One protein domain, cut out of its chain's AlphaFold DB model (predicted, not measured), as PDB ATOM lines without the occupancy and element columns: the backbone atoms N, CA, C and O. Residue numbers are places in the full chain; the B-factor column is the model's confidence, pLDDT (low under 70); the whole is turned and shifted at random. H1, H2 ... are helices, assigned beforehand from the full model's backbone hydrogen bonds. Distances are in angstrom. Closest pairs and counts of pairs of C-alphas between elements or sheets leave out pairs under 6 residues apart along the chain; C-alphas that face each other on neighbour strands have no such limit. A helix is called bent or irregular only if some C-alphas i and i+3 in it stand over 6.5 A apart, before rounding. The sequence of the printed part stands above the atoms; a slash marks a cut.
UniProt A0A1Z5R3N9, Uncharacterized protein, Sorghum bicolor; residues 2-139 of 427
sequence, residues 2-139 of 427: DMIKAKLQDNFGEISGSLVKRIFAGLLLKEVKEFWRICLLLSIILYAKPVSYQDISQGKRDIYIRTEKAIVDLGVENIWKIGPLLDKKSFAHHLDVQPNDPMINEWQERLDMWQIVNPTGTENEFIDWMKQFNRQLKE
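What this domain is: This is residues 2 to 139 of the 427 residues of an uncharacterized protein of Sorghum bicolor (UniProt A0A1Z5R3N9). A helical hairpin, H2b and H3, sticks out with its tip, residues 49 to 55; H2a joins it to a loose cluster of H4, H5 and H6, and H1 packs on H2a. The 138 printed residues, with six named helices, are all helix in class; they are loose, with a radius of gyration of the C-alphas of 18.5 A, spanning 61 by 28 by 26 A.

Where its parts are: H1, residues 2 to 12, begins at C-alpha 2 (209.542, 212.362, 193.439). H2, residues 17 to 46, assigned as one helix by its hydrogen bonds, is bent: C-alphas 31 and 34 are 9.4 A apart. Its arms are H2a, residues 17 to 31, and H2b, residues 34 to 46, irregular, with C-alphas 34 and 37 7.5 A apart. H3, residues 55 to 73, measures 27.5 A. H4 is residues 88 to 95, H5 102 to 117, and H6 123 to 137, ending at C-alpha 137 (224.245, 225.967, 204.432).

How they stand to each other: H1 touches H2a, closest C-alphas Lys 5 and Val 20, 6.3 A. H2a touches H5, with residues 112 to 117 of H5 alone, closest C-alphas Ile 23 and Ile 116, 5.9 A. H2b and H3 form a hairpin, closest C-alphas Ile 44 and Lys 60, 6.6 A. H4 touches H5, closest C-alphas Phe 91 and Ile 104, 6.3 A. H6 is close to H5 but not clearly touching, closest C-alphas Leu 111 and Phe 126, 7.5 A. Every O i to N i+4 pair is within hydrogen-bond range in H1, H2a, H4 and H6; H2b has 8 of 9, H3 14 of 15, H5 11 of 12.

The domain as a whole: The farthest C-alphas, Gln 54 and Glu 139, are 61.6 A apart. The printed part has no cut; the link H3 to H4 is long. The model's pLDDT is under 70 in residues 2 to 15, 47 to 58 and 134 to 139.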
ATOM      1  N   ASP A   2     208.148 211.965 193.687       38.59
ATOM      2  CA  ASP A   2     209.542 212.362 193.439       38.59
ATOM      3  C   ASP A   2     209.850 213.835 193.750       38.59
ATOM      4  O   ASP A   2     210.861 214.111 194.379       38.59
ATOM      5  N   MET A   3     208.922 214.767 193.493       38.44
ATOM      6  CA  MET A   3     209.061 216.178 193.908       38.44
ATOM      7  C   MET A   3     209.178 216.353 195.435       38.44
ATOM      8  O   MET A   3     209.950 217.171 195.927       38.44
ATOM      9  N   ILE A   4     208.420 215.567 196.204       46.78
ATOM     10  CA  ILE A   4     208.484 215.587 197.673       46.78
ATOM     11  C   ILE A   4     209.738 214.855 198.136       46.78
ATOM     12  O   ILE A   4     210.400 215.321 199.047       46.78
ATOM     13  N   LYS A   5     210.118 213.759 197.476       48.03
ATOM     14  CA  LYS A   5     211.376 213.061 197.741       48.03
ATOM     15  C   LYS A   5     212.585 213.980 197.538       48.03
ATOM     16  O   LYS A   5     213.459 213.966 198.388       48.03
ATOM     17  N   ALA A   6     212.585 214.814 196.501       50.53
ATOM     18  CA  ALA A   6     213.625 215.803 196.240       50.53
ATOM     19  C   ALA A   6     213.663 216.904 197.316       50.53
ATOM     20  O   ALA A   6     214.714 217.164 197.886       50.53
ATOM     21  N   LYS A   7     212.504 217.467 197.698       54.12
ATOM     22  CA  LYS A   7     212.405 218.402 198.838       54.12
ATOM     23  C   LYS A   7     212.863 217.793 200.157       54.12
ATOM     24  O   LYS A   7     213.468 218.459 200.988       54.12
ATOM     25  N   LEU A   8     212.515 216.533 200.380       56.34
ATOM     26  CA  LEU A   8     212.921 215.804 201.563       56.34
ATOM     27  C   LEU A   8     214.423 215.555 201.526       56.34
ATOM     28  O   LEU A   8     215.058 215.783 202.544       56.34
ATOM     29  N   GLN A   9     214.996 215.194 200.375       59.09
ATOM     30  CA  GLN A   9     216.441 215.056 200.197       59.09
ATOM     31  C   GLN A   9     217.189 216.360 200.477       59.09
ATOM     32  O   GLN A   9     218.195 216.341 201.181       59.09
ATOM     33  N   ASP A  10     216.647 217.491 200.028       58.72
ATOM     34  CA  ASP A  10     217.189 218.821 200.326       58.72
ATOM     35  C   ASP A  10     217.147 219.146 201.839       58.72
ATOM     36  O   ASP A  10     217.952 219.937 202.333       58.72
ATOM     37  N   ASN A  11     216.234 218.522 202.596       59.59
ATOM     38  CA  ASN A  11     216.056 218.751 204.033       59.59
ATOM     39  C   ASN A  11     216.771 217.723 204.928       59.59
ATOM     40  O   ASN A  11     217.277 218.103 205.976       59.59
ATOM     41  N   PHE A  12     216.820 216.441 204.555       61.28
ATOM     42  CA  PHE A  12     217.345 215.356 205.400       61.28
ATOM     43  C   PHE A  12     218.373 214.440 204.701       61.28
ATOM     44  O   PHE A  12     218.789 213.451 205.299       61.28
ATOM     45  N   GLY A  13     218.807 214.736 203.469       63.62
ATOM     46  CA  GLY A  13     219.805 213.938 202.740       63.62
ATOM     47  C   GLY A  13     219.241 212.670 202.079       63.62
ATOM     48  O   GLY A  13     218.115 212.658 201.590       63.62
ATOM     49  N   GLU A  14     220.008 211.578 202.011       57.91
ATOM     50  CA  GLU A  14     219.487 210.305 201.488       57.91
ATOM     51  C   GLU A  14     218.419 209.717 202.420       57.91
ATOM     52  O   GLU A  14     218.676 209.403 203.579       57.91
ATOM     53  N   ILE A  15     217.201 209.553 201.901       64.69
ATOM     54  CA  ILE A  15     216.033 209.168 202.695       64.69
ATOM     55  C   ILE A  15     215.408 207.882 202.163       64.69
ATOM     56  O   ILE A  15     215.162 207.728 200.963       64.69
ATOM     57  N   SER A  16     215.086 206.968 203.078       74.06
ATOM     58  CA  SER A  16     214.401 205.717 202.764       74.06
ATOM     59  C   SER A  16     212.962 205.949 202.278       74.06
ATOM     60  O   SER A  16     212.265 206.884 202.682       74.06
ATOM     61  N   GLY A  17     212.460 205.053 201.424       70.19
ATOM     62  CA  GLY A  17     211.091 205.151 200.901       70.19
ATOM     63  C   GLY A  17     209.997 205.085 201.979       70.19
ATOM     64  O   GLY A  17     208.896 205.587 201.757       70.19
ATOM     65  N   SER A  18     210.276 204.494 203.146       73.75
ATOM     66  CA  SER A  18     209.354 204.482 204.290       73.75
ATOM     67  C   SER A  18     209.234 205.858 204.943       73.75
ATOM     68  O   SER A  18     208.123 206.276 205.270       73.75
ATOM     69  N   LEU A  19     210.337 206.599 205.059       77.19
ATOM     70  CA  LEU A  19     210.335 207.931 205.655       77.19
ATOM     71  C   LEU A  19     209.591 208.946 204.775       77.19
ATOM     72  O   LEU A  19     208.804 209.737 205.288       77.19
ATOM     73  N   VAL A  20     209.736 208.857 203.447       76.81
ATOM     74  CA  VAL A  20     208.957 209.682 202.500       76.81
ATOM     75  C   VAL A  20     207.453 209.475 202.694       76.81
ATOM     76  O   VAL A  20     206.697 210.443 202.763       76.81
ATOM     77  N   LYS A  21     207.011 208.215 202.824       82.31
ATOM     78  CA  LYS A  21     205.598 207.883 203.071       82.31
ATOM     79  C   LYS A  21     205.117 208.425 204.416       82.31
ATOM     80  O   LYS A  21     204.022 208.978 204.471       82.31
ATOM     81  N   ARG A  22     205.936 208.301 205.468       87.62
ATOM     82  CA  ARG A  22     205.637 208.818 206.812       87.62
ATOM     83  C   ARG A  22     205.424 210.329 206.794       87.62
ATOM     84  O   ARG A  22     204.395 210.792 207.272       87.62
ATOM     85  N   ILE A  23     206.354 211.079 206.201       85.06
ATOM     86  CA  ILE A  23     206.267 212.543 206.139       85.06
ATOM     87  C   ILE A  23     205.055 212.976 205.318       85.06
ATOM     88  O   ILE A  23     204.289 213.825 205.759       85.06
ATOM     89  N   PHE A  24     204.825 212.345 204.166       84.44
ATOM     90  CA  PHE A  24     203.681 212.674 203.323       84.44
ATOM     91  C   PHE A  24     202.341 212.433 204.025       84.44
ATOM     92  O   PHE A  24     201.499 213.329 204.075       84.44
ATOM     93  N   ALA A  25     202.158 211.237 204.591       88.19
ATOM     94  CA  ALA A  25     200.962 210.918 205.356       88.19
ATOM     95  C   ALA A  25     200.801 211.895 206.528       88.19
ATOM     96  O   ALA A  25     199.723 212.456 206.703       88.19
ATOM     97  N   GLY A  26     201.877 212.159 207.276       91.00
ATOM     98  CA  GLY A  26     201.860 213.051 208.432       91.00
ATOM     99  C   GLY A  26     201.479 214.498 208.102       91.00
ATOM    100  O   GLY A  26     200.677 215.088 208.823       91.00
ATOM    101  N   LEU A  27     201.989 215.059 207.002       88.12
ATOM    102  CA  LEU A  27     201.633 216.412 206.555       88.12
ATOM    103  C   LEU A  27     200.151 216.507 206.178       88.12
ATOM    104  O   LEU A  27     199.464 217.423 206.627       88.12
ATOM    105  N   LEU A  28     199.635 215.526 205.426       88.81
ATOM    106  CA  LEU A  28     198.208 215.462 205.101       88.81
ATOM    107  C   LEU A  28     197.353 215.345 206.369       88.81
ATOM    108  O   LEU A  28     196.365 216.058 206.513       88.81
ATOM    109  N   LEU A  29     197.751 214.481 207.306       91.62
ATOM    110  CA  LEU A  29     197.066 214.280 208.586       91.62
ATOM    111  C   LEU A  29     197.074 215.548 209.453       91.62
ATOM    112  O   LEU A  29     196.085 215.802 210.133       91.62
ATOM    113  N   LYS A  30     198.126 216.377 209.414       88.25
ATOM    114  CA  LYS A  30     198.138 217.701 210.070       88.25
ATOM    115  C   LYS A  30     197.106 218.665 209.477       88.25
ATOM    116  O   LYS A  30     196.522 219.452 210.220       88.25
ATOM    117  N   GLU A  31     196.862 218.591 208.170       88.31
ATOM    118  CA  GLU A  31     195.895 219.448 207.476       88.31
ATOM    119  C   GLU A  31     194.446 219.031 207.762       88.31
ATOM    120  O   GLU A  31     193.624 219.864 208.145       88.31
ATOM    121  N   VAL A  32     194.137 217.735 207.627       91.62
ATOM    122  CA  VAL A  32     192.763 217.217 207.792       91.62
ATOM    123  C   VAL A  32     192.423 216.813 209.231       91.62
ATOM    124  O   VAL A  32     191.252 216.610 209.552       91.62
ATOM    125  N   LYS A  33     193.430 216.718 210.105       92.44
ATOM    126  CA  LYS A  33     193.313 216.472 211.549       92.44
ATOM    127  C   LYS A  33     192.439 215.254 211.871       92.44
ATOM    128  O   LYS A  33     192.573 214.208 211.239       92.44
ATOM    129  N   GLU A  34     191.527 215.366 212.837       93.38
ATOM    130  CA  GLU A  34     190.608 214.306 213.259       93.38
ATOM    131  C   GLU A  34     189.693 213.782 212.140       93.38
ATOM    132  O   GLU A  34     189.183 212.664 212.242       93.38
ATOM    133  N   PHE A  35     189.525 214.533 211.046       93.31
ATOM    134  CA  PHE A  35     188.683 214.133 209.920       93.31
ATOM    135  C   PHE A  35     189.367 213.158 208.961       93.31
ATOM    136  O   PHE A  35     188.729 212.710 208.010       93.31
ATOM    137  N   TRP A  36     190.630 212.778 209.183       93.94
ATOM    138  CA  TRP A  36     191.399 211.991 208.214       93.94
ATOM    139  C   TRP A  36     190.743 210.671 207.797       93.94
ATOM    140  O   TRP A  36     190.817 210.308 206.626       93.94
ATOM    141  N   ARG A  37     190.049 209.975 208.709       94.00
ATOM    142  CA  ARG A  37     189.299 208.749 208.378       94.00
ATOM    143  C   ARG A  37     188.132 209.036 207.435       94.00
ATOM    144  O   ARG A  37     187.910 208.300 206.477       94.00
ATOM    145  N   ILE A  38     187.421 210.138 207.669       93.44
ATOM    146  CA  ILE A  38     186.312 210.586 206.820       93.44
ATOM    147  C   ILE A  38     186.852 211.042 205.459       93.44
ATOM    148  O   ILE A  38     186.323 210.637 204.427       93.44
ATOM    149  N   CYS A  39     187.938 211.815 205.433       90.88
ATOM    150  CA  CYS A  39     188.600 212.238 204.198       90.88
ATOM    151  C   CYS A  39     189.120 211.043 203.387       90.88
ATOM    152  O   CYS A  39     188.945 211.016 202.170       90.88
ATOM    153  N   LEU A  40     189.698 210.032 204.045       90.56
ATOM    154  CA  LEU A  40     190.126 208.791 203.402       90.56
ATOM    155  C   LEU A  40     188.933 208.071 202.766       90.56
ATOM    156  O   LEU A  40     188.983 207.736 201.581       90.56
ATOM    157  N   LEU A  41     187.839 207.899 203.511       88.88
ATOM    158  CA  LEU A  41     186.612 207.290 202.999       88.88
ATOM    159  C   LEU A  41     186.066 208.051 201.781       88.88
ATOM    160  O   LEU A  41     185.820 207.444 200.739       88.88
ATOM    161  N   LEU A  42     185.933 209.377 201.881       87.56
ATOM    162  CA  LEU A  42     185.475 210.226 200.780       87.56
ATOM    163  C   LEU A  42     186.401 210.129 199.567       87.56
ATOM    164  O   LEU A  42     185.913 210.011 198.447       87.56
ATOM    165  N   SER A  43     187.720 210.108 199.770       85.12
ATOM    166  CA  SER A  43     188.684 209.978 198.674       85.12
ATOM    167  C   SER A  43     188.508 208.661 197.913       85.12
ATOM    168  O   SER A  43     188.493 208.661 196.685       85.12
ATOM    169  N   ILE A  44     188.273 207.550 198.619       84.19
ATOM    170  CA  ILE A  44     188.052 206.228 198.016       84.19
ATOM    171  C   ILE A  44     186.706 206.173 197.287       84.19
ATOM    172  O   ILE A  44     186.593 205.556 196.225       84.19
ATOM    173  N   ILE A  45     185.679 206.830 197.835       79.88
ATOM    174  CA  ILE A  45     184.369 206.939 197.187       79.88
ATOM    175  C   ILE A  45     184.485 207.742 195.885       79.88
ATOM    176  O   ILE A  45     184.006 207.269 194.854       79.88
ATOM    177  N   LEU A  46     185.149 208.902 195.927       75.25
ATOM    178  CA  LEU A  46     185.300 209.837 194.805       75.25
ATOM    179  C   LEU A  46     186.274 209.351 193.723       75.25
ATOM    180  O   LEU A  46     186.115 209.698 192.557       75.25
ATOM    181  N   TYR A  47     187.270 208.540 194.083       69.06
ATOM    182  CA  TYR A  47     188.263 208.007 193.144       69.06
ATOM    183  C   TYR A  47     187.694 206.934 192.196       69.06
ATOM    184  O   TYR A  47     188.300 206.607 191.174       69.06
ATOM    185  N   ALA A  48     186.527 206.363 192.496       55.69
ATOM    186  CA  ALA A  48     186.008 205.236 191.734       55.69
ATOM    187  C   ALA A  48     185.332 205.645 190.417       55.69
ATOM    188  O   ALA A  48     184.354 206.392 190.404       55.69
ATOM    189  N   LYS A  49     185.813 205.064 189.308       55.38
ATOM    190  CA  LYS A  49     185.098 205.035 188.021       55.38
ATOM    191  C   LYS A  49     183.695 204.410 188.209       55.38
ATOM    192  O   LYS A  49     183.536 203.537 189.066       55.38
ATOM    193  N   PRO A  50     182.691 204.797 187.398       46.50
ATOM    194  CA  PRO A  50     181.375 204.163 187.420       46.50
ATOM    195  C   PRO A  50     181.486 202.723 186.893       46.50
ATOM    196  O   PRO A  50     181.714 202.511 185.705       46.50
ATOM    197  N   VAL A  51     181.360 201.738 187.782       48.91
ATOM    198  CA  VAL A  51     181.212 200.301 187.471       48.91
ATOM    199  C   VAL A  51     180.083 199.749 188.366       48.91
ATOM    200  O   VAL A  51     179.579 200.475 189.219       48.91
ATOM    201  N   SER A  52     179.591 198.529 188.131       55.12
ATOM    202  CA  SER A  52     178.385 197.982 188.777       55.12
ATOM    203  C   SER A  52     178.473 197.899 190.318       55.12
ATOM    204  O   SER A  52     179.537 197.730 190.908       55.12
ATOM    205  N   TYR A  53     177.319 198.034 190.980       53.62
ATOM    206  CA  TYR A  53     177.164 198.301 192.420       53.62
ATOM    207  C   TYR A  53     177.719 197.223 193.379       53.62
ATOM    208  O   TYR A  53     177.995 197.537 194.535       53.62
ATOM    209  N   GLN A  54     177.865 195.967 192.942       52.03
ATOM    210  CA  GLN A  54     178.157 194.834 193.837       52.03
ATOM    211  C   GLN A  54     179.657 194.533 194.008       52.03
ATOM    212  O   GLN A  54     180.075 194.257 195.129       52.03
ATOM    213  N   ASP A  55     180.487 194.710 192.975       52.97
ATOM    214  CA  ASP A  55     181.953 194.544 193.084       52.97
ATOM    215  C   ASP A  55     182.644 195.741 193.772       52.97
ATOM    216  O   ASP A  55     183.792 195.677 194.217       52.97
ATOM    217  N   ILE A  56     181.920 196.858 193.895       55.59
ATOM    218  CA  ILE A  56     182.394 198.131 194.446       55.59
ATOM    219  C   ILE A  56     182.594 198.091 195.963       55.59
ATOM    220  O   ILE A  56     183.494 198.763 196.473       55.59
ATOM    221  N   SER A  57     181.750 197.369 196.701       64.50
ATOM    222  CA  SER A  57     181.702 197.484 198.164       64.50
ATOM    223  C   SER A  57     182.897 196.806 198.834       64.50
ATOM    224  O   SER A  57     183.507 197.394 199.729       64.50
ATOM    225  N   GLN A  58     183.290 195.622 198.355       68.69
ATOM    226  CA  GLN A  58     184.366 194.842 198.963       68.69
ATOM    227  C   GLN A  58     185.752 195.408 198.621       68.69
ATOM    228  O   GLN A  58     186.540 195.685 199.522       68.69
ATOM    229  N   GLY A  59     186.024 195.703 197.344       74.94
ATOM    230  CA  GLY A  59     187.322 196.248 196.927       74.94
ATOM    231  C   GLY A  59     187.630 197.624 197.536       74.94
ATOM    232  O   GLY A  59     188.758 197.884 197.955       74.94
ATOM    233  N   LYS A  60     186.623 198.503 197.659       78.50
ATOM    234  CA  LYS A  60     186.786 199.809 198.327       78.50
ATOM    235  C   LYS A  60     187.027 199.666 199.820       78.50
ATOM    236  O   LYS A  60     187.858 200.387 200.371       78.50
ATOM    237  N   ARG A  61     186.314 198.739 200.464       83.62
ATOM    238  CA  ARG A  61     186.511 198.426 201.878       83.62
ATOM    239  C   ARG A  61     187.933 197.929 202.129       83.62
ATOM    240  O   ARG A  61     188.575 198.410 203.056       83.62
ATOM    241  N   ASP A  62     188.454 197.057 201.273       84.75
ATOM    242  CA  ASP A  62     189.812 196.528 201.412       84.75
ATOM    243  C   ASP A  62     190.882 197.612 201.218       84.75
ATOM    244  O   ASP A  62     191.866 197.652 201.960       84.75
ATOM    245  N   ILE A  63     190.686 198.529 200.260       84.06
ATOM    246  CA  ILE A  63     191.573 199.689 200.070       84.06
ATOM    247  C   ILE A  63     191.526 200.604 201.296       84.06
ATOM    248  O   ILE A  63     192.584 201.037 201.758       84.06
ATOM    249  N   TYR A  64     190.333 200.872 201.835       89.75
ATOM    250  CA  TYR A  64     190.167 201.679 203.043       89.75
ATOM    251  C   TYR A  64     190.925 201.052 204.212       89.75
ATOM    252  O   TYR A  64     191.817 201.693 204.756       89.75
ATOM    253  N   ILE A  65     190.653 199.782 204.527       92.38
ATOM    254  CA  ILE A  65     191.274 199.073 205.654       92.38
ATOM    255  C   ILE A  65     192.795 199.016 205.489       92.38
ATOM    256  O   ILE A  65     193.534 199.275 206.436       92.38
ATOM    257  N   ARG A  66     193.291 198.710 204.283       91.69
ATOM    258  CA  ARG A  66     194.734 198.637 204.018       91.69
ATOM    259  C   ARG A  66     195.415 199.994 204.167       91.69
ATOM    260  O   ARG A  66     196.511 200.058 204.715       91.69
ATOM    261  N   THR A  67     194.784 201.059 203.677       89.12
ATOM    262  CA  THR A  67     195.340 202.418 203.747       89.12
ATOM    263  C   THR A  67     195.282 202.957 205.172       89.12
ATOM    264  O   THR A  67     196.262 203.521 205.646       89.12
ATOM    265  N   GLU A  68     194.174 202.722 205.877       94.44
ATOM    266  CA  GLU A  68     194.021 203.052 207.292       94.44
ATOM    267  C   GLU A  68     195.093 202.348 208.129       94.44
ATOM    268  O   GLU A  68     195.826 203.007 208.865       94.44
ATOM    269  N   LYS A  69     195.254 201.031 207.951       94.62
ATOM    270  CA  LYS A  69     196.296 200.253 208.626       94.62
ATOM    271  C   LYS A  69     197.690 200.794 208.310       94.62
ATOM    272  O   LYS A  69     198.471 200.985 209.226       94.62
ATOM    273  N   ALA A  70     197.988 201.109 207.049       90.62
ATOM    274  CA  ALA A  70     199.288 201.661 206.672       90.62
ATOM    275  C   ALA A  70     199.580 203.017 207.342       90.62
ATOM    276  O   ALA A  70     200.724 203.281 207.696       90.62
ATOM    277  N   ILE A  71     198.571 203.873 207.531       91.88
ATOM    278  CA  ILE A  71     198.719 205.148 208.252       91.88
ATOM    279  C   ILE A  71     199.037 204.906 209.734       91.88
ATOM    280  O   ILE A  71     199.930 205.555 210.277       91.88
ATOM    281  N   VAL A  72     198.342 203.952 210.360       92.94
ATOM    282  CA  VAL A  72     198.583 203.549 211.755       92.94
ATOM    283  C   VAL A  72     199.962 202.898 211.912       92.94
ATOM    284  O   VAL A  72     200.704 203.247 212.822       92.94
ATOM    285  N   ASP A  73     200.355 202.014 210.995       91.19
ATOM    286  CA  ASP A  73     201.663 201.343 211.006       91.19
ATOM    287  C   ASP A  73     202.822 202.349 210.816       91.19
ATOM    288  O   ASP A  73     203.939 202.120 211.278       91.19
ATOM    289  N   LEU A  74     202.566 203.491 210.162       88.69
ATOM    290  CA  LEU A  74     203.517 204.605 210.063       88.69
ATOM    291  C   LEU A  74     203.604 205.447 211.350       88.69
ATOM    292  O   LEU A  74     204.514 206.274 211.446       88.69
ATOM    293  N   GLY A  75     202.703 205.257 212.320       90.06
ATOM    294  CA  GLY A  75     202.687 205.962 213.607       90.06
ATOM    295  C   GLY A  75     202.400 207.461 213.492       90.06
ATOM    296  O   GLY A  75     202.960 208.258 214.246       90.06
ATOM    297  N   VAL A  76     201.618 207.866 212.488       91.94
ATOM    298  CA  VAL A  76     201.276 209.275 212.205       91.94
ATOM    299  C   VAL A  76     199.788 209.575 212.402       91.94
ATOM    300  O   VAL A  76     199.346 210.705 212.210       91.94
ATOM    301  N   GLU A  77     199.007 208.595 212.845       92.56
ATOM    302  CA  GLU A  77     197.556 208.654 213.041       92.56
ATOM    303  C   GLU A  77     197.109 209.542 214.207       92.56
ATOM    304  O   GLU A  77     195.929 209.552 214.527       92.56
ATOM    305  N   ASN A  78     198.018 210.260 214.863       91.88
ATOM    306  CA  ASN A  78     197.709 211.263 215.882       91.88
ATOM    307  C   ASN A  78     198.593 212.515 215.753       91.88
ATOM    308  O   ASN A  78     198.629 213.345 216.661       91.88
ATOM    309  N   ILE A  79     199.316 212.672 214.641       90.00
ATOM    310  CA  ILE A  79     200.385 213.671 214.521       90.00
ATOM    311  C   ILE A  79     199.899 215.123 214.637       90.00
ATOM    312  O   ILE A  79     200.635 215.992 215.091       90.00
ATOM    313  N   TRP A  80     198.640 215.399 214.286       88.75
ATOM    314  CA  TRP A  80     198.036 216.729 214.418       88.75
ATOM    315  C   TRP A  80     197.797 217.151 215.872       88.75
ATOM    316  O   TRP A  80     197.543 218.325 216.124       88.75
ATOM    317  N   LYS A  81     197.868 216.213 216.827       90.38
ATOM    318  CA  LYS A  81     197.830 216.517 218.264       90.38
ATOM    319  C   LYS A  81     199.174 217.026 218.780       90.38
ATOM    320  O   LYS A  81     199.220 217.604 219.862       90.38
ATOM    321  N   ILE A  82     200.258 216.809 218.031       86.50
ATOM    322  CA  ILE A  82     201.582 217.314 218.386       86.50
ATOM    323  C   ILE A  82     201.647 218.787 217.977       86.50
ATOM    324  O   ILE A  82     201.665 219.117 216.788       86.50
ATOM    325  N   GLY A  83     201.657 219.668 218.978       85.25
ATOM    326  CA  GLY A  83     201.873 221.099 218.780       85.25
ATOM    327  C   GLY A  83     203.295 221.405 218.286       85.25
ATOM    328  O   GLY A  83     204.192 220.570 218.427       85.25
ATOM    329  N   PRO A  84     203.522 222.588 217.695       87.81
ATOM    330  CA  PRO A  84     204.859 222.990 217.274       87.81
ATOM    331  C   PRO A  84     205.787 223.118 218.492       87.81
ATOM    332  O   PRO A  84     205.394 223.695 219.503       87.81
ATOM    333  N   LEU A  85     207.016 222.595 218.388       89.75
ATOM    334  CA  LEU A  85     208.030 222.724 219.451       89.75
ATOM    335  C   LEU A  85     208.526 224.165 219.620       89.75
ATOM    336  O   LEU A  85     208.937 224.540 220.708       89.75
ATOM    337  N   LEU A  86     208.499 224.957 218.546       90.06
ATOM    338  CA  LEU A  86     208.935 226.349 218.537       90.06
ATOM    339  C   LEU A  86     207.836 227.249 217.988       90.06
ATOM    340  O   LEU A  86     207.160 226.906 217.013       90.06
ATOM    341  N   ASP A  87     207.705 228.430 218.588       88.62
ATOM    342  CA  ASP A  87     206.872 229.502 218.060       88.62
ATOM    343  C   ASP A  87     207.680 230.452 217.152       88.62
ATOM    344  O   ASP A  87     208.910 230.386 217.041       88.62
ATOM    345  N   LYS A  88     206.977 231.380 216.495       86.12
ATOM    346  CA  LYS A  88     207.600 232.358 215.590       86.12
ATOM    347  C   LYS A  88     208.625 233.263 216.285       86.12
ATOM    348  O   LYS A  88     209.555 233.725 215.627       86.12
ATOM    349  N   LYS A  89     208.463 233.541 217.584       87.94
ATOM    350  CA  LYS A  89     209.390 234.390 218.344       87.94
ATOM    351  C   LYS A  89     210.677 233.632 218.654       87.94
ATOM    352  O   LYS A  89     211.754 234.197 218.477       87.94
ATOM    353  N   SER A  90     210.577 232.362 219.037       87.62
ATOM    354  CA  SER A  90     211.734 231.495 219.258       87.62
ATOM    355  C   SER A  90     212.516 231.272 217.964       87.62
ATOM    356  O   SER A  90     213.745 231.344 217.972       87.62
ATOM    357  N   PHE A  91     211.831 231.109 216.824       86.25
ATOM    358  CA  PHE A  91     212.491 231.097 215.514       86.25
ATOM    359  C   PHE A  91     213.247 232.394 215.231       86.25
ATOM    360  O   PHE A  91     214.428 232.339 214.898       86.25
ATOM    361  N   ALA A  92     212.596 233.548 215.393       85.00
ATOM    362  CA  ALA A  92     213.216 234.856 215.177       85.00
ATOM    363  C   ALA A  92     214.488 235.035 216.024       85.00
ATOM    364  O   ALA A  92     215.519 235.467 215.512       85.00
ATOM    365  N   HIS A  93     214.436 234.617 217.293       88.69
ATOM    366  CA  HIS A  93     215.575 234.656 218.204       88.69
ATOM    367  C   HIS A  93     216.735 233.758 217.747       88.69
ATOM    368  O   HIS A  93     217.873 234.213 217.676       88.69
ATOM    369  N   HIS A  94     216.475 232.487 217.420       85.81
ATOM    370  CA  HIS A  94     217.542 231.546 217.059       85.81
ATOM    371  C   HIS A  94     218.110 231.741 215.653       85.81
ATOM    372  O   HIS A  94     219.245 231.334 215.389       85.81
ATOM    373  N   LEU A  95     217.323 232.320 214.750       80.94
ATOM    374  CA  LEU A  95     217.730 232.614 213.380       80.94
ATOM    375  C   LEU A  95     218.331 234.016 213.225       80.94
ATOM    376  O   LEU A  95     218.871 234.299 212.160       80.94
ATOM    377  N   ASP A  96     218.262 234.851 214.269       84.62
ATOM    378  CA  ASP A  96     218.693 236.255 214.260       84.62
ATOM    379  C   ASP A  96     217.996 237.076 213.155       84.62
ATOM    380  O   ASP A  96     218.619 237.790 212.369       84.62
ATOM    381  N   VAL A  97     216.668 236.930 213.057       82.88
ATOM    382  CA  VAL A  97     215.826 237.626 212.066       82.88
ATOM    383  C   VAL A  97     214.626 238.305 212.712       82.88
ATOM    384  O   VAL A  97     214.258 238.034 213.853       82.88
ATOM    385  N   GLN A  98     213.977 239.198 211.967       82.31
ATOM    386  CA  GLN A  98     212.757 239.851 212.434       82.31
ATOM    387  C   GLN A  98     211.588 238.847 212.507       82.31
ATOM    388  O   GLN A  98     211.477 237.991 211.633       82.31
ATOM    389  N   PRO A  99     210.644 238.971 213.463       77.62
ATOM    390  CA  PRO A  99     209.517 238.034 213.624       77.62
ATOM    391  C   PRO A  99     208.597 237.848 212.406       77.62
ATOM    392  O   PRO A  99     207.826 236.890 212.356       77.62
ATOM    393  N   ASN A 100     208.660 238.764 211.438       78.69
ATOM    394  CA  ASN A 100     207.874 238.727 210.204       78.69
ATOM    395  C   ASN A 100     208.699 238.286 208.985       78.69
ATOM    396  O   ASN A 100     208.223 238.404 207.856       78.69
ATOM    397  N   ASP A 101     209.932 237.819 209.190       79.44
ATOM    398  CA  ASP A 101     210.796 237.366 208.108       79.44
ATOM    399  C   ASP A 101     210.194 236.121 207.418       79.44
ATOM    400  O   ASP A 101     209.832 235.158 208.105       79.44
ATOM    401  N   PRO A 102     210.071 236.097 206.074       76.88
ATOM    402  CA  PRO A 102     209.566 234.940 205.334       76.88
ATOM    403  C   PRO A 102     210.299 233.629 205.647       76.88
ATOM    404  O   PRO A 102     209.686 232.562 205.575       76.88
ATOM    405  N   MET A 103     211.575 233.700 206.040       75.62
ATOM    406  CA  MET A 103     212.389 232.549 206.427       75.62
ATOM    407  C   MET A 103     211.791 231.790 207.620       75.62
ATOM    408  O   MET A 103     211.931 230.571 207.702       75.62
ATOM    409  N   ILE A 104     211.054 232.468 208.506       81.12
ATOM    410  CA  ILE A 104     210.363 231.825 209.634       81.12
ATOM    411  C   ILE A 104     209.311 230.828 209.135       81.12
ATOM    412  O   ILE A 104     209.169 229.757 209.717       81.12
ATOM    413  N   ASN A 105     208.603 231.125 208.040       79.25
ATOM    414  CA  ASN A 105     207.621 230.189 207.482       79.25
ATOM    415  C   ASN A 105     208.306 228.948 206.891       79.25
ATOM    416  O   ASN A 105     207.820 227.838 207.085       79.25
ATOM    417  N   GLU A 106     209.455 229.122 206.228       79.50
ATOM    418  CA  GLU A 106     210.243 227.995 205.711       79.50
ATOM    419  C   GLU A 106     210.709 227.080 206.857       79.50
ATOM    420  O   GLU A 106     210.610 225.855 206.773       79.50
ATOM    421  N   TRP A 107     211.165 227.664 207.967       84.06
ATOM    422  CA  TRP A 107     211.564 226.902 209.150       84.06
ATOM    423  C   TRP A 107     210.397 226.267 209.899       84.06
ATOM    424  O   TRP A 107     210.563 225.178 210.444       84.06
ATOM    425  N   GLN A 108     209.215 226.880 209.869       86.75
ATOM    426  CA  GLN A 108     208.000 226.274 210.401       86.75
ATOM    427  C   GLN A 108     207.629 225.006 209.618       86.75
ATOM    428  O   GLN A 108     207.372 223.968 210.225       86.75
ATOM    429  N   GLU A 109     207.682 225.055 208.283       83.12
ATOM    430  CA  GLU A 109     207.458 223.876 207.436       83.12
ATOM    431  C   GLU A 109     208.505 222.779 207.714       83.12
ATOM    432  O   GLU A 109     208.172 221.594 207.814       83.12
ATOM    433  N   ARG A 110     209.779 223.161 207.893       85.75
ATOM    434  CA  ARG A 110     210.866 222.233 208.258       85.75
ATOM    435  C   ARG A 110     210.658 221.606 209.633       85.75
ATOM    436  O   ARG A 110     210.891 220.408 209.776       85.75
ATOM    437  N   LEU A 111     210.193 222.377 210.616       89.44
ATOM    438  CA  LEU A 111     209.839 221.872 211.941       89.44
ATOM    439  C   LEU A 111     208.704 220.857 211.862       89.44
ATOM    440  O   LEU A 111     208.812 219.787 212.455       89.44
ATOM    441  N   ASP A 112     207.658 221.143 211.086       88.31
ATOM    442  CA  ASP A 112     206.549 220.209 210.913       88.31
ATOM    443  C   ASP A 112     207.028 218.866 210.351       88.31
ATOM    444  O   ASP A 112     206.660 217.814 210.880       88.31
ATOM    445  N   MET A 113     207.891 218.893 209.331       87.06
ATOM    446  CA  MET A 113     208.510 217.684 208.781       87.06
ATOM    447  C   MET A 113     209.405 216.982 209.806       87.06
ATOM    448  O   MET A 113     209.309 215.766 209.967       87.06
ATOM    449  N   TRP A 114     210.247 217.732 210.518       89.69
ATOM    450  CA  TRP A 114     211.162 217.180 211.513       89.69
ATOM    451  C   TRP A 114     210.413 216.498 212.662       89.69
ATOM    452  O   TRP A 114     210.798 215.401 213.053       89.69
ATOM    453  N   GLN A 115     209.303 217.069 213.142       90.00
ATOM    454  CA  GLN A 115     208.459 216.463 214.181       90.00
ATOM    455  C   GLN A 115     207.718 215.210 213.694       90.00
ATOM    456  O   GLN A 115     207.453 214.309 214.482       90.00
ATOM    457  N   ILE A 116     207.385 215.109 212.401       90.50
ATOM    458  CA  ILE A 116     206.802 213.875 211.845       90.50
ATOM    459  C   ILE A 116     207.825 212.730 211.871       90.50
ATOM    460  O   ILE A 116     207.471 211.571 212.129       90.50
ATOM    461  N   VAL A 117     209.090 213.052 211.595       87.44
ATOM    462  CA  VAL A 117     210.208 212.102 211.665       87.44
ATOM    463  C   VAL A 117     210.551 211.764 213.115       87.44
ATOM    464  O   VAL A 117     210.742 210.593 213.433       87.44
ATOM    465  N   ASN A 118     210.555 212.771 213.986       87.69
ATOM    466  CA  ASN A 118     210.969 212.695 215.382       87.69
ATOM    467  C   ASN A 118     209.803 213.099 216.305       87.69
ATOM    468  O   ASN A 118     209.833 214.179 216.895       87.69
ATOM    469  N   PRO A 119     208.756 212.264 216.449       84.94
ATOM    470  CA  PRO A 119     207.558 212.624 217.218       84.94
ATOM    471  C   PRO A 119     207.823 212.811 218.717       84.94
ATOM    472  O   PRO A 119     207.058 213.491 219.393       84.94
ATOM    473  N   THR A 120     208.898 212.216 219.235       85.56
ATOM    474  CA  THR A 120     209.374 212.375 220.618       85.56
ATOM    475  C   THR A 120     210.535 213.364 220.725       85.56
ATOM    476  O   THR A 120     211.143 213.463 221.787       85.56
ATOM    477  N   GLY A 121     210.881 214.035 219.625       88.38
ATOM    478  CA  GLY A 121     211.982 214.980 219.575       88.38
ATOM    479  C   GLY A 121     211.700 216.218 220.419       88.38
ATOM    480  O   GLY A 121     210.561 216.674 220.537       88.38
ATOM    481  N   THR A 122     212.754 216.758 221.007       92.00
ATOM    482  CA  THR A 122     212.711 217.924 221.886       92.00
ATOM    483  C   THR A 122     213.033 219.210 221.134       92.00
ATOM    484  O   THR A 122     213.613 219.206 220.047       92.00
ATOM    485  N   GLU A 123     212.682 220.342 221.744       91.69
ATOM    486  CA  GLU A 123     213.014 221.672 221.232       91.69
ATOM    487  C   GLU A 123     214.526 221.834 220.987       91.69
ATOM    488  O   GLU A 123     214.939 222.284 219.918       91.69
ATOM    489  N   ASN A 124     215.358 221.385 221.932       91.62
ATOM    490  CA  ASN A 124     216.816 221.476 221.833       91.62
ATOM    491  C   ASN A 124     217.381 220.640 220.680       91.62
ATOM    492  O   ASN A 124     218.228 221.125 219.935       91.62
ATOM    493  N   GLU A 125     216.887 219.415 220.491       90.94
ATOM    494  CA  GLU A 125     217.316 218.556 219.380       90.94
ATOM    495  C   GLU A 125     216.967 219.175 218.023       90.94
ATOM    496  O   GLU A 125     217.770 219.120 217.088       90.94
ATOM    497  N   PHE A 126     215.801 219.820 217.917       91.94
ATOM    498  CA  PHE A 126     215.444 220.558 216.712       91.94
ATOM    499  C   PHE A 126     216.342 221.788 216.506       91.94
ATOM    500  O   PHE A 126     216.802 222.024 215.389       91.94
ATOM    501  N   ILE A 127     216.632 222.559 217.561       90.31
ATOM    502  CA  ILE A 127     217.532 223.721 217.488       90.31
ATOM    503  C   ILE A 127     218.939 223.297 217.050       90.31
ATOM    504  O   ILE A 127     219.554 223.966 216.215       90.31
ATOM    505  N   ASP A 128     219.457 222.196 217.587       89.62
ATOM    506  CA  ASP A 128     220.774 221.677 217.225       89.62
ATOM    507  C   ASP A 128     220.803 221.191 215.778       89.62
ATOM    508  O   ASP A 128     221.722 221.546 215.033       89.62
ATOM    509  N   TRP A 129     219.762 220.479 215.340       88.38
ATOM    510  CA  TRP A 129     219.591 220.109 213.937       88.38
ATOM    511  C   TRP A 129     219.532 221.345 213.029       88.38
ATOM    512  O   TRP A 129     220.264 221.420 212.045       88.38
ATOM    513  N   MET A 130     218.749 222.362 213.393       85.81
ATOM    514  CA  MET A 130     218.649 223.634 212.671       85.81
ATOM    515  C   MET A 130     220.004 224.348 212.580       85.81
ATOM    516  O   MET A 130     220.370 224.851 211.517       85.81
ATOM    517  N   LYS A 131     220.788 224.384 213.664       84.25
ATOM    518  CA  LYS A 131     222.137 224.977 213.675       84.25
ATOM    519  C   LYS A 131     223.108 224.193 212.799       84.25
ATOM    520  O   LYS A 131     223.878 224.814 212.070       84.25
ATOM    521  N   GLN A 132     223.094 222.862 212.858       79.00
ATOM    522  CA  GLN A 132     223.931 222.013 212.004       79.00
ATOM    523  C   GLN A 132     223.563 222.181 210.529       79.00
ATOM    524  O   GLN A 132     224.445 222.412 209.704       79.00
ATOM    525  N   PHE A 133     222.266 222.174 210.220       74.12
ATOM    526  CA  PHE A 133     221.740 222.431 208.886       74.12
ATOM    527  C   PHE A 133     222.174 223.813 208.378       74.12
ATOM    528  O   PHE A 133     222.702 223.941 207.277       74.12
ATOM    529  N   ASN A 134     222.072 224.848 209.218       69.25
ATOM    530  CA  ASN A 134     222.551 226.189 208.891       69.25
ATOM    531  C   ASN A 134     224.074 226.270 208.726       69.25
ATOM    532  O   ASN A 134     224.534 227.029 207.884       69.25
ATOM    533  N   ARG A 135     224.876 225.510 209.480       67.69
ATOM    534  CA  ARG A 135     226.335 225.442 209.266       67.69
ATOM    535  C   ARG A 135     226.669 224.796 207.923       67.69
ATOM    536  O   ARG A 135     227.490 225.335 207.198       67.69
ATOM    537  N   GLN A 136     225.972 223.719 207.559       58.81
ATOM    538  CA  GLN A 136     226.097 223.088 206.242       58.81
ATOM    539  C   GLN A 136     225.619 224.006 205.104       58.81
ATOM    540  O   GLN A 136     226.110 223.898 203.984       58.81
ATOM    541  N   LEU A 137     224.654 224.899 205.356       53.62
ATOM    542  CA  LEU A 137     224.245 225.967 204.432       53.62
ATOM    543  C   LEU A 137     225.233 227.142 204.371       53.62
ATOM    544  O   LEU A 137     225.332 227.780 203.332       53.62
ATOM    545  N   LYS A 138     225.940 227.441 205.465       51.56
ATOM    546  CA  LYS A 138     226.846 228.593 205.594       51.56
ATOM    547  C   LYS A 138     228.266 228.347 205.081       51.56
ATOM    548  O   LYS A 138     229.065 229.271 205.169       51.56
ATOM    549  N   GLU A 139     228.587 227.176 204.534       44.75
ATOM    550  CA  GLU A 139     229.737 227.026 203.633       44.75
ATOM    551  C   GLU A 139     229.286 227.417 202.217       44.75
ATOM    552  O   GLU A 139     228.672 226.599 201.528       44.75
TER     553      GLU A 139